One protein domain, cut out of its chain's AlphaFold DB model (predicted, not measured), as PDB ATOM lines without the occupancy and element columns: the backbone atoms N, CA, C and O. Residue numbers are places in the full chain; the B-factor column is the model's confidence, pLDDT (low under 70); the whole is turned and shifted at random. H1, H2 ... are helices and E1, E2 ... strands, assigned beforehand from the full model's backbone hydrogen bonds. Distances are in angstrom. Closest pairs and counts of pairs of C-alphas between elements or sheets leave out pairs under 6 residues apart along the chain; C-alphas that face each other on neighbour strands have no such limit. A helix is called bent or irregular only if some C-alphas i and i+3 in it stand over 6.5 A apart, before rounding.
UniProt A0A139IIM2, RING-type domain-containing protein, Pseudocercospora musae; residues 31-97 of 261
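AT A GLANCE: This is residues 31 to 97 of the 261 residues of the protein "RING-type domain-containing protein" of Pseudocercospora musae (UniProt A0A139IIM2). A small two-strand hairpin, E1 and E2, sits at one end of a long helix, H1, which runs along the longest axis, with H2 and H3 packed on one side of it. The long link of residues 57 to 71 folds back from the far end of H1 to reach H2. The printed part has 67 residues, in the order E1, E2, H1, H2, H3; the strands are antiparallel and the class is mostly helix. It is compact, with a radius of gyration of the C-alphas of 11.4 A and spans of 35 by 26 by 17 A.

HOW THE PARTS SIT: E1, residues 31 to 33, and E2, residues 36 to 39, form an antiparallel hairpin at 137 degrees, with N 31 and O 38 within hydrogen-bond range at 2.9 A. The closest C-alphas of E1 and H1, residues 40 to 56, are those of Thr 31 and Lys 40, 6.1 A apart. H1 touches H2, residues 72 to 79, closest at the C-alphas of Lys 44 and Ile 79, 5.7 A; they run opposite ways at a steep tilt of 60 degrees. With residues 51 to 55 alone H1 touches H3, residues 82 to 96, closest at the C-alphas of Ile 55 and Tyr 88, 5.4 A; they run the same way at a steep tilt of 39 degrees. H2 and H3 are close but not clearly touching, with the C-alphas of Gln 76 and Leu 85 closest at 7.9 A. E1 and H2 are near each other, with 7 pairs of C-alphas within 10 A, while E2 and H3 are apart. Every O i to N i+4 pair is within hydrogen-bond range in H3, against 12 of 13 in H1 and 2 of 4 in H2.

IN THESE COORDINATES: E1 begins at C-alpha 31, (-37.380, 45.219, -2.055), and spans 6.5 A; E2 spans 10.2 A. H1 spans 24.2 A and ends at C-alpha 56, (-23.611, 48.074, 19.289). H2 spans 8.8 A and is irregular: C-alphas 74 and 77 are 7.8 A apart. H3 spans 21.3 A and ends at C-alpha 96, (-28.783, 35.695, 24.716).

THE WHOLE: The two C-alphas farthest apart are those of Cys 39 and Val 97, 36.3 A. The printed part has no cut. The link from H1 to H2 is long, with 15 residues; within it residues 64 to 65 pair antiparallel with residues 68 to 69. The mean pLDDT of the printed part is 93.1, and no printed residue is under 70.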
ATOM      1  N   THR A  31     -37.280  46.390  -2.926       93.94
ATOM      2  CA  THR A  31     -37.380  45.219  -2.055       93.94
ATOM      3  C   THR A  31     -38.493  45.426  -1.037       93.94
ATOM      4  O   THR A  31     -38.839  46.562  -0.708       93.94
ATOM      5  N   TRP A  32     -39.018  44.328  -0.504       92.44
ATOM      6  CA  TRP A  32     -39.821  44.368   0.712       92.44
ATOM      7  C   TRP A  32     -38.906  44.430   1.935       92.44
ATOM      8  O   TRP A  32     -37.942  43.671   2.029       92.44
ATOM      9  N   VAL A  33     -39.227  45.319   2.870       91.75
ATOM     10  CA  VAL A  33     -38.742  45.266   4.252       91.75
ATOM     11  C   VAL A  33     -39.985  45.190   5.128       91.75
ATOM     12  O   VAL A  33     -40.739  46.155   5.237       91.75
ATOM     13  N   VAL A  34     -40.232  44.003   5.681       90.19
ATOM     14  CA  VAL A  34     -41.498  43.647   6.339       90.19
ATOM     15  C   VAL A  34     -42.693  43.945   5.412       90.19
ATOM     16  O   VAL A  34     -42.819  43.291   4.379       90.19
ATOM     17  N   TYR A  35     -43.529  44.940   5.729       87.56
ATOM     18  CA  TYR A  35     -44.758  45.270   4.992       87.56
ATOM     19  C   TYR A  35     -44.632  46.482   4.062       87.56
ATOM     20  O   TYR A  35     -45.626  46.886   3.467       87.56
ATOM     21  N   SER A  36     -43.440  47.069   3.924       90.62
ATOM     22  CA  SER A  36     -43.228  48.283   3.126       90.62
ATOM     23  C   SER A  36     -42.240  48.035   1.987       90.62
ATOM     24  O   SER A  36     -41.256  47.305   2.141       90.62
ATOM     25  N   ARG A  37     -42.492  48.649   0.823       93.25
ATOM     26  CA  ARG A  37     -41.574  48.603  -0.324       93.25
ATOM     27  C   ARG A  37     -40.584  49.752  -0.251       93.25
ATOM     28  O   ARG A  37     -40.974  50.905  -0.132       93.25
ATOM     29  N   TYR A  38     -39.305  49.446  -0.391       94.56
ATOM     30  CA  TYR A  38     -38.234  50.439  -0.432       94.56
ATOM     31  C   TYR A  38     -37.484  50.291  -1.747       94.56
ATOM     32  O   TYR A  38     -37.252  49.164  -2.188       94.56
ATOM     33  N   CYS A  39     -37.046  51.394  -2.359       96.06
ATOM     34  CA  CYS A  39     -36.045  51.270  -3.412       96.06
ATOM     35  C   CYS A  39     -34.759  50.696  -2.798       96.06
ATOM     36  O   CYS A  39     -34.422  50.996  -1.646       96.06
ATOM     37  N   LYS A  40     -34.032  49.855  -3.539       95.50
ATOM     38  CA  LYS A  40     -32.841  49.174  -3.002       95.50
ATOM     39  C   LYS A  40     -31.757  50.157  -2.543       95.50
ATOM     40  O   LYS A  40     -31.084  49.889  -1.551       95.50
ATOM     41  N   GLU A  41     -31.644  51.305  -3.213       95.56
ATOM     42  CA  GLU A  41     -30.702  52.381  -2.876       95.56
ATOM     43  C   GLU A  41     -30.939  52.973  -1.483       95.56
ATOM     44  O   GLU A  41     -29.979  53.272  -0.782       95.56
ATOM     45  N   CYS A  42     -32.199  53.106  -1.055       96.62
ATOM     46  CA  CYS A  42     -32.525  53.560   0.296       96.62
ATOM     47  C   CYS A  42     -32.539  52.401   1.299       96.62
ATOM     48  O   CYS A  42     -32.102  52.566   2.436       96.62
ATOM     49  N   ALA A  43     -33.011  51.224   0.885       95.75
ATOM     50  CA  ALA A  43     -33.122  50.055   1.752       95.75
ATOM     51  C   ALA A  43     -31.758  49.567   2.262       95.75
ATOM     52  O   ALA A  43     -31.633  49.231   3.436       95.75
ATOM     53  N   LYS A  44     -30.724  49.544   1.407       96.19
ATOM     54  CA  LYS A  44     -29.384  49.066   1.780       96.19
ATOM     55  C   LYS A  44     -28.749  49.868   2.932       96.19
ATOM     56  O   LYS A  44     -28.480  49.257   3.965       96.19
ATOM     57  N   PRO A  45     -28.519  51.194   2.822       96.75
ATOM     58  CA  PRO A  45     -27.928  51.969   3.913       96.75
ATOM     59  C   PRO A  45     -28.814  51.956   5.162       96.75
ATOM     60  O   PRO A  45     -28.294  51.832   6.265       96.75
ATOM     61  N   TYR A  46     -30.139  51.987   4.993       96.06
ATOM     62  CA  TYR A  46     -31.091  51.869   6.095       96.06
ATOM     63  C   TYR A  46     -30.888  50.587   6.913       96.06
ATOM     64  O   TYR A  46     -30.729  50.639   8.133       96.06
ATOM     65  N   LEU A  47     -30.848  49.433   6.238       96.44
ATOM     66  CA  LEU A  47     -30.638  48.140   6.884       96.44
ATOM     67  C   LEU A  47     -29.241  48.042   7.502       96.44
ATOM     68  O   LEU A  47     -29.128  47.580   8.633       96.44
ATOM     69  N   ILE A  48     -28.196  48.511   6.810       96.56
ATOM     70  CA  ILE A  48     -26.823  48.529   7.343       96.56
ATOM     71  C   ILE A  48     -26.768  49.301   8.662       96.56
ATOM     72  O   ILE A  48     -26.246  48.772   9.642       96.56
ATOM     73  N   THR A  49     -27.347  50.504   8.721       96.50
ATOM     74  CA  THR A  49     -27.387  51.299   9.954       96.50
ATOM     75  C   THR A  49     -28.107  50.549  11.071       96.50
ATOM     76  O   THR A  49     -27.548  50.412  12.156       96.50
ATOM     77  N   LYS A  50     -29.281  49.959  10.806       96.19
ATOM     78  CA  LYS A  50     -29.987  49.174  11.833       96.19
ATOM     79  C   LYS A  50     -29.183  47.980  12.333       96.19
ATOM     80  O   LYS A  50     -29.184  47.698  13.529       96.19
ATOM     81  N   VAL A  51     -28.504  47.271  11.435       97.06
ATOM     82  CA  VAL A  51     -27.654  46.133  11.802       97.06
ATOM     83  C   VAL A  51     -26.476  46.601  12.660       97.06
ATOM     84  O   VAL A  51     -26.196  45.986  13.687       97.06
ATOM     85  N   GLN A  52     -25.827  47.711  12.301       96.12
ATOM     86  CA  GLN A  52     -24.749  48.312  13.093       96.12
ATOM     87  C   GLN A  52     -25.227  48.750  14.484       96.12
ATOM     88  O   GLN A  52     -24.539  48.492  15.474       96.12
ATOM     89  N   ASP A  53     -26.402  49.370  14.577       96.00
ATOM     90  CA  ASP A  53     -26.989  49.795  15.849       96.00
ATOM     91  C   ASP A  53     -27.322  48.593  16.738       96.00
ATOM     92  O   ASP A  53     -26.984  48.593  17.922       96.00
ATOM     93  N   ALA A  54     -27.883  47.527  16.162       96.25
ATOM     94  CA  ALA A  54     -28.149  46.276  16.870       96.25
ATOM     95  C   ALA A  54     -26.860  45.578  17.340       96.25
ATOM     96  O   ALA A  54     -26.817  45.023  18.437       96.25
ATOM     97  N   ILE A  55     -25.776  45.627  16.558       95.25
ATOM     98  CA  ILE A  55     -24.464  45.107  16.983       95.25
ATOM     99  C   ILE A  55     -23.931  45.882  18.195       95.25
ATOM    100  O   ILE A  55     -23.359  45.287  19.109       95.25
ATOM    101  N   LYS A  56     -24.119  47.204  18.220       92.50
ATOM    102  CA  LYS A  56     -23.611  48.074  19.289       92.50
ATOM    103  C   LYS A  56     -24.479  48.047  20.545       92.50
ATOM    104  O   LYS A  56     -23.941  48.178  21.642       92.50
ATOM    105  N   ASN A  57     -25.794  47.894  20.399       91.44
ATOM    106  CA  ASN A  57     -26.744  48.036  21.494       91.44
ATOM    107  C   ASN A  57     -27.855  46.975  21.437       91.44
ATOM    108  O   ASN A  57     -28.598  46.860  20.465       91.44
ATOM    109  N   GLU A  58     -27.992  46.238  22.540       92.44
ATOM    110  CA  GLU A  58     -28.971  45.167  22.734       92.44
ATOM    111  C   GLU A  58     -30.427  45.631  22.598       92.44
ATOM    112  O   GLU A  58     -31.288  44.842  22.221       92.44
ATOM    113  N   LEU A  59     -30.715  46.910  22.853       90.94
ATOM    114  CA  LEU A  59     -32.063  47.469  22.707       90.94
ATOM    115  C   LEU A  59     -32.564  47.462  21.259       90.94
ATOM    116  O   LEU A  59     -33.770  47.403  21.032       90.94
ATOM    117  N   TYR A  60     -31.650  47.502  20.289       93.88
ATOM    118  CA  TYR A  60     -31.979  47.450  18.865       93.88
ATOM    119  C   TYR A  60     -31.887  46.030  18.295       93.88
ATOM    120  O   TYR A  60     -31.969  45.852  17.080       93.88
ATOM    121  N   TYR A  61     -31.707  45.019  19.154       93.25
ATOM    122  CA  TYR A  61     -31.660  43.615  18.768       93.25
ATOM    123  C   TYR A  61     -32.950  42.875  19.184       93.25
ATOM    124  O   TYR A  61     -33.334  42.929  20.355       93.25
ATOM    125  N   PRO A  62     -33.593  42.109  18.282       94.44
ATOM    126  CA  PRO A  62     -33.282  41.969  16.857       94.44
ATOM    127  C   PRO A  62     -33.641  43.235  16.057       94.44
ATOM    128  O   PRO A  62     -34.335  44.119  16.555       94.44
ATOM    129  N   VAL A  63     -33.164  43.321  14.809       95.00
ATOM    130  CA  VAL A  63     -33.476  44.458  13.931       95.00
ATOM    131  C   VAL A  63     -34.969  44.436  13.613       95.00
ATOM    132  O   VAL A  63     -35.497  43.396  13.225       95.00
ATOM    133  N   ARG A  64     -35.642  45.579  13.768       92.31
ATOM    134  CA  ARG A  64     -37.104  45.699  13.665       92.31
ATOM    135  C   ARG A  64     -37.559  46.804  12.730       92.31
ATOM    136  O   ARG A  64     -36.871  47.816  12.585       92.31
ATOM    137  N   GLU A  65     -38.755  46.638  12.180       90.25
ATOM    138  CA  GLU A  65     -39.563  47.687  11.559       90.25
ATOM    139  C   GLU A  65     -40.855  47.849  12.360       90.25
ATOM    140  O   GLU A  65     -41.699  46.957  12.387       90.25
ATOM    141  N   GLY A  66     -41.005  48.968  13.072       86.88
ATOM    142  CA  GLY A  66     -42.110  49.117  14.016       86.88
ATOM    143  C   GLY A  66     -42.073  48.029  15.096       86.88
ATOM    144  O   GLY A  66     -41.186  48.035  15.951       86.88
ATOM    145  N   ARG A  67     -43.048  47.113  15.072       85.44
ATOM    146  CA  ARG A  67     -43.162  45.997  16.029       85.44
ATOM    147  C   ARG A  67     -42.649  44.665  15.477       85.44
ATOM    148  O   ARG A  67     -42.519  43.724  16.253       85.44
ATOM    149  N   ASP A  68     -42.355  44.596  14.184       90.38
ATOM    150  CA  ASP A  68     -42.034  43.355  13.491       90.38
ATOM    151  C   ASP A  68     -40.527  43.181  13.328       90.38
ATOM    152  O   ASP A  68     -39.801  44.117  12.978       90.38
ATOM    153  N   ASP A  69     -40.052  41.959  13.553       92.81
ATOM    154  CA  ASP A  69     -38.655  41.604  13.344       92.81
ATOM    155  C   ASP A  69     -38.353  41.512  11.839       92.81
ATOM    156  O   ASP A  69     -39.066  40.872  11.062       92.81
ATOM    157  N   ILE A  70     -37.251  42.126  11.416       93.81
ATOM    158  CA  ILE A  70     -36.755  42.014  10.047       93.81
ATOM    159  C   ILE A  70     -35.973  40.703   9.925       93.81
ATOM    160  O   ILE A  70     -34.918  40.521  10.536       93.81
ATOM    161  N   HIS A  71     -36.448  39.800   9.068       91.62
ATOM    162  CA  HIS A  71     -35.753  38.551   8.764       91.62
ATOM    163  C   HIS A  71     -34.537  38.793   7.845       91.62
ATOM    164  O   HIS A  71     -34.615  38.666   6.620       91.62
ATOM    165  N   LEU A  72     -33.391  39.141   8.446       92.62
ATOM    166  CA  LEU A  72     -32.149  39.467   7.729       92.62
ATOM    167  C   LEU A  72     -31.651  38.397   6.738       92.62
ATOM    168  O   LEU A  72     -31.155  38.805   5.688       92.62
ATOM    169  N   PRO A  73     -31.789  37.071   6.968       90.75
ATOM    170  CA  PRO A  73     -31.363  36.080   5.975       90.75
ATOM    171  C   PRO A  73     -32.046  36.246   4.609       90.75
ATOM    172  O   PRO A  73     -31.426  36.007   3.578       90.75
ATOM    173  N   SER A  74     -33.294  36.728   4.575       89.81
ATOM    174  CA  SER A  74     -34.004  37.025   3.320       89.81
ATOM    175  C   SER A  74     -33.490  38.282   2.607       89.81
ATOM    176  O   SER A  74     -33.810  38.490   1.441       89.81
ATOM    177  N   LEU A  75     -32.702  39.115   3.291       91.94
ATOM    178  CA  LEU A  75     -32.163  40.386   2.798       91.94
ATOM    179  C   LEU A  75     -30.630  40.373   2.680       91.94
ATOM    180  O   LEU A  75     -30.030  41.408   2.394       91.94
ATOM    181  N   GLN A  76     -29.985  39.212   2.855       91.19
ATOM    182  CA  GLN A  76     -28.523  39.083   2.828       91.19
ATOM    183  C   GLN A  76     -27.914  39.631   1.530       91.19
ATOM    184  O   GLN A  76     -26.943  40.380   1.579       91.19
ATOM    185  N   GLN A  77     -28.530  39.329   0.382       90.69
ATOM    186  CA  GLN A  77     -28.069  39.809  -0.929       90.69
ATOM    187  C   GLN A  77     -28.112  41.335  -1.069       90.69
ATOM    188  O   GLN A  77     -27.387  41.896  -1.883       90.69
ATOM    189  N   LEU A  78     -28.981  42.013  -0.316       93.94
ATOM    190  CA  LEU A  78     -29.085  43.468  -0.353       93.94
ATOM    191  C   LEU A  78     -28.014  44.135   0.515       93.94
ATOM    192  O   LEU A  78     -27.464  45.163   0.122       93.94
ATOM    193  N   ILE A  79     -27.733  43.564   1.689       93.38
ATOM    194  CA  ILE A  79     -26.709  44.077   2.607       93.38
ATOM    195  C   ILE A  79     -25.322  43.884   1.991       93.38
ATOM    196  O   ILE A  79     -24.558  44.848   1.943       93.38
ATOM    197  N   ASP A  80     -25.056  42.694   1.436       91.12
ATOM    198  CA  ASP A  80     -23.808  42.373   0.727       91.12
ATOM    199  C   ASP A  80     -22.554  42.685   1.571       91.12
ATOM    200  O   ASP A  80     -21.582  43.278   1.110       91.12
ATOM    201  N   ASP A  81     -22.627  42.347   2.860       93.69
ATOM    202  CA  ASP A  81     -21.546  42.492   3.834       93.69
ATOM    203  C   ASP A  81     -21.603  41.313   4.817       93.69
ATOM    204  O   ASP A  81     -22.281  41.336   5.852       93.69
ATOM    205  N   ASP A  82     -20.914  40.232   4.452       91.12
ATOM    206  CA  ASP A  82     -20.884  39.001   5.243       91.12
ATOM    207  C   ASP A  82     -20.201  39.195   6.604       91.12
ATOM    208  O   ASP A  82     -20.538  38.498   7.565       91.12
ATOM    209  N   ALA A  83     -19.260  40.140   6.719       92.00
ATOM    210  CA  ALA A  83     -18.605  40.443   7.987       92.00
ATOM    211  C   ALA A  83     -19.590  41.113   8.950       92.00
ATOM    212  O   ALA A  83     -19.736  40.665  10.089       92.00
ATOM    213  N   LEU A  84     -20.339  42.114   8.479       94.44
ATOM    214  CA  LEU A  84     -21.385  42.775   9.255       94.44
ATOM    215  C   LEU A  84     -22.463  41.788   9.720       94.44
ATOM    216  O   LEU A  84     -22.831  41.778  10.897       94.44
ATOM    217  N   LEU A  85     -22.937  40.914   8.829       94.06
ATOM    218  CA  LEU A  85     -23.931  39.896   9.178       94.06
ATOM    219  C   LEU A  85     -23.382  38.865  10.170       94.06
ATOM    220  O   LEU A  85     -24.062  38.520  11.138       94.06
ATOM    221  N   ARG A  86     -22.138  38.410   9.990       92.31
ATOM    222  CA  ARG A  86     -21.455  37.545  10.962       92.31
ATOM    223  C   ARG A  86     -21.414  38.204  12.342       92.31
ATOM    224  O   ARG A  86     -21.815  37.568  13.320       92.31
ATOM    225  N   MET A  87     -20.970  39.460  12.428       94.25
ATOM    226  CA  MET A  87     -20.931  40.213  13.685       94.25
ATOM    227  C   MET A  87     -22.317  40.312  14.327       94.25
ATOM    228  O   MET A  87     -22.446  40.087  15.530       94.25
ATOM    229  N   TYR A  88     -23.359  40.579  13.535       95.88
ATOM    230  CA  TYR A  88     -24.745  40.641  14.003       95.88
ATOM    231  C   TYR A  88     -25.207  39.338  14.663       95.88
ATOM    232  O   TYR A  88     -25.700  39.347  15.793       95.88
ATOM    233  N   PHE A  89     -25.014  38.198  13.996       93.81
ATOM    234  CA  PHE A  89     -25.438  36.907  14.544       93.81
ATOM    235  C   PHE A  89     -24.625  36.501  15.772       93.81
ATOM    236  O   PHE A  89     -25.172  35.943  16.725       93.81
ATOM    237  N   HIS A  90     -23.329  36.809  15.788       93.31
ATOM    238  CA  HIS A  90     -22.498  36.601  16.964       93.31
ATOM    239  C   HIS A  90     -22.940  37.467  18.141       93.31
ATOM    240  O   HIS A  90     -23.051  36.956  19.255       93.31
ATOM    241  N   ARG A  91     -23.274  38.736  17.898       93.44
ATOM    242  CA  ARG A  91     -23.785  39.612  18.948       93.44
ATOM    243  C   ARG A  91     -25.112  39.119  19.519       93.44
ATOM    244  O   ARG A  91     -25.306  39.166  20.726       93.44
ATOM    245  N   GLY A  92     -25.977  38.548  18.682       93.31
ATOM    246  CA  GLY A  92     -27.195  37.880  19.142       93.31
ATOM    247  C   GLY A  92     -26.939  36.778  20.171       93.31
ATOM    248  O   GLY A  92     -27.654  36.685  21.166       93.31
ATOM    249  N   ARG A  93     -25.880  35.978  19.981       92.25
ATOM    250  CA  ARG A  93     -25.471  34.954  20.961       92.25
ATOM    251  C   ARG A  93     -24.974  35.573  22.262       92.25
ATOM    252  O   ARG A  93     -25.268  35.043  23.324       92.25
ATOM    253  N   ASP A  94     -24.256  36.691  22.182       91.81
ATOM    254  CA  ASP A  94     -23.788  37.410  23.369       91.81
ATOM    255  C   ASP A  94     -24.968  37.982  24.171       91.81
ATOM    256  O   ASP A  94     -25.019  37.835  25.392       91.81
ATOM    257  N   TYR A  95     -25.956  38.571  23.490       92.12
ATOM    258  CA  TYR A  95     -27.163  39.114  24.120       92.12
ATOM    259  C   TYR A  95     -28.093  38.048  24.702       92.12
ATOM    260  O   TYR A  95     -28.829  38.322  25.653       92.12
ATOM    261  N   ALA A  96     -28.044  36.825  24.169       90.25
ATOM    262  CA  ALA A  96     -28.783  35.695  24.716       90.25
ATOM    263  C   ALA A  96     -28.271  35.261  26.102       90.25
ATOM    264  O   ALA A  96     -29.029  34.651  26.850       90.25
ATOM    265  N   VAL A  97     -27.024  35.592  26.465       89.06
ATOM    266  CA  VAL A  97     -26.503  35.342  27.816       89.06
ATOM    267  C   VAL A  97     -27.200  36.293  28.802       89.06
ATOM    268  O   VAL A  97     -27.157  37.512  28.579       89.06
TER     269      VAL A  97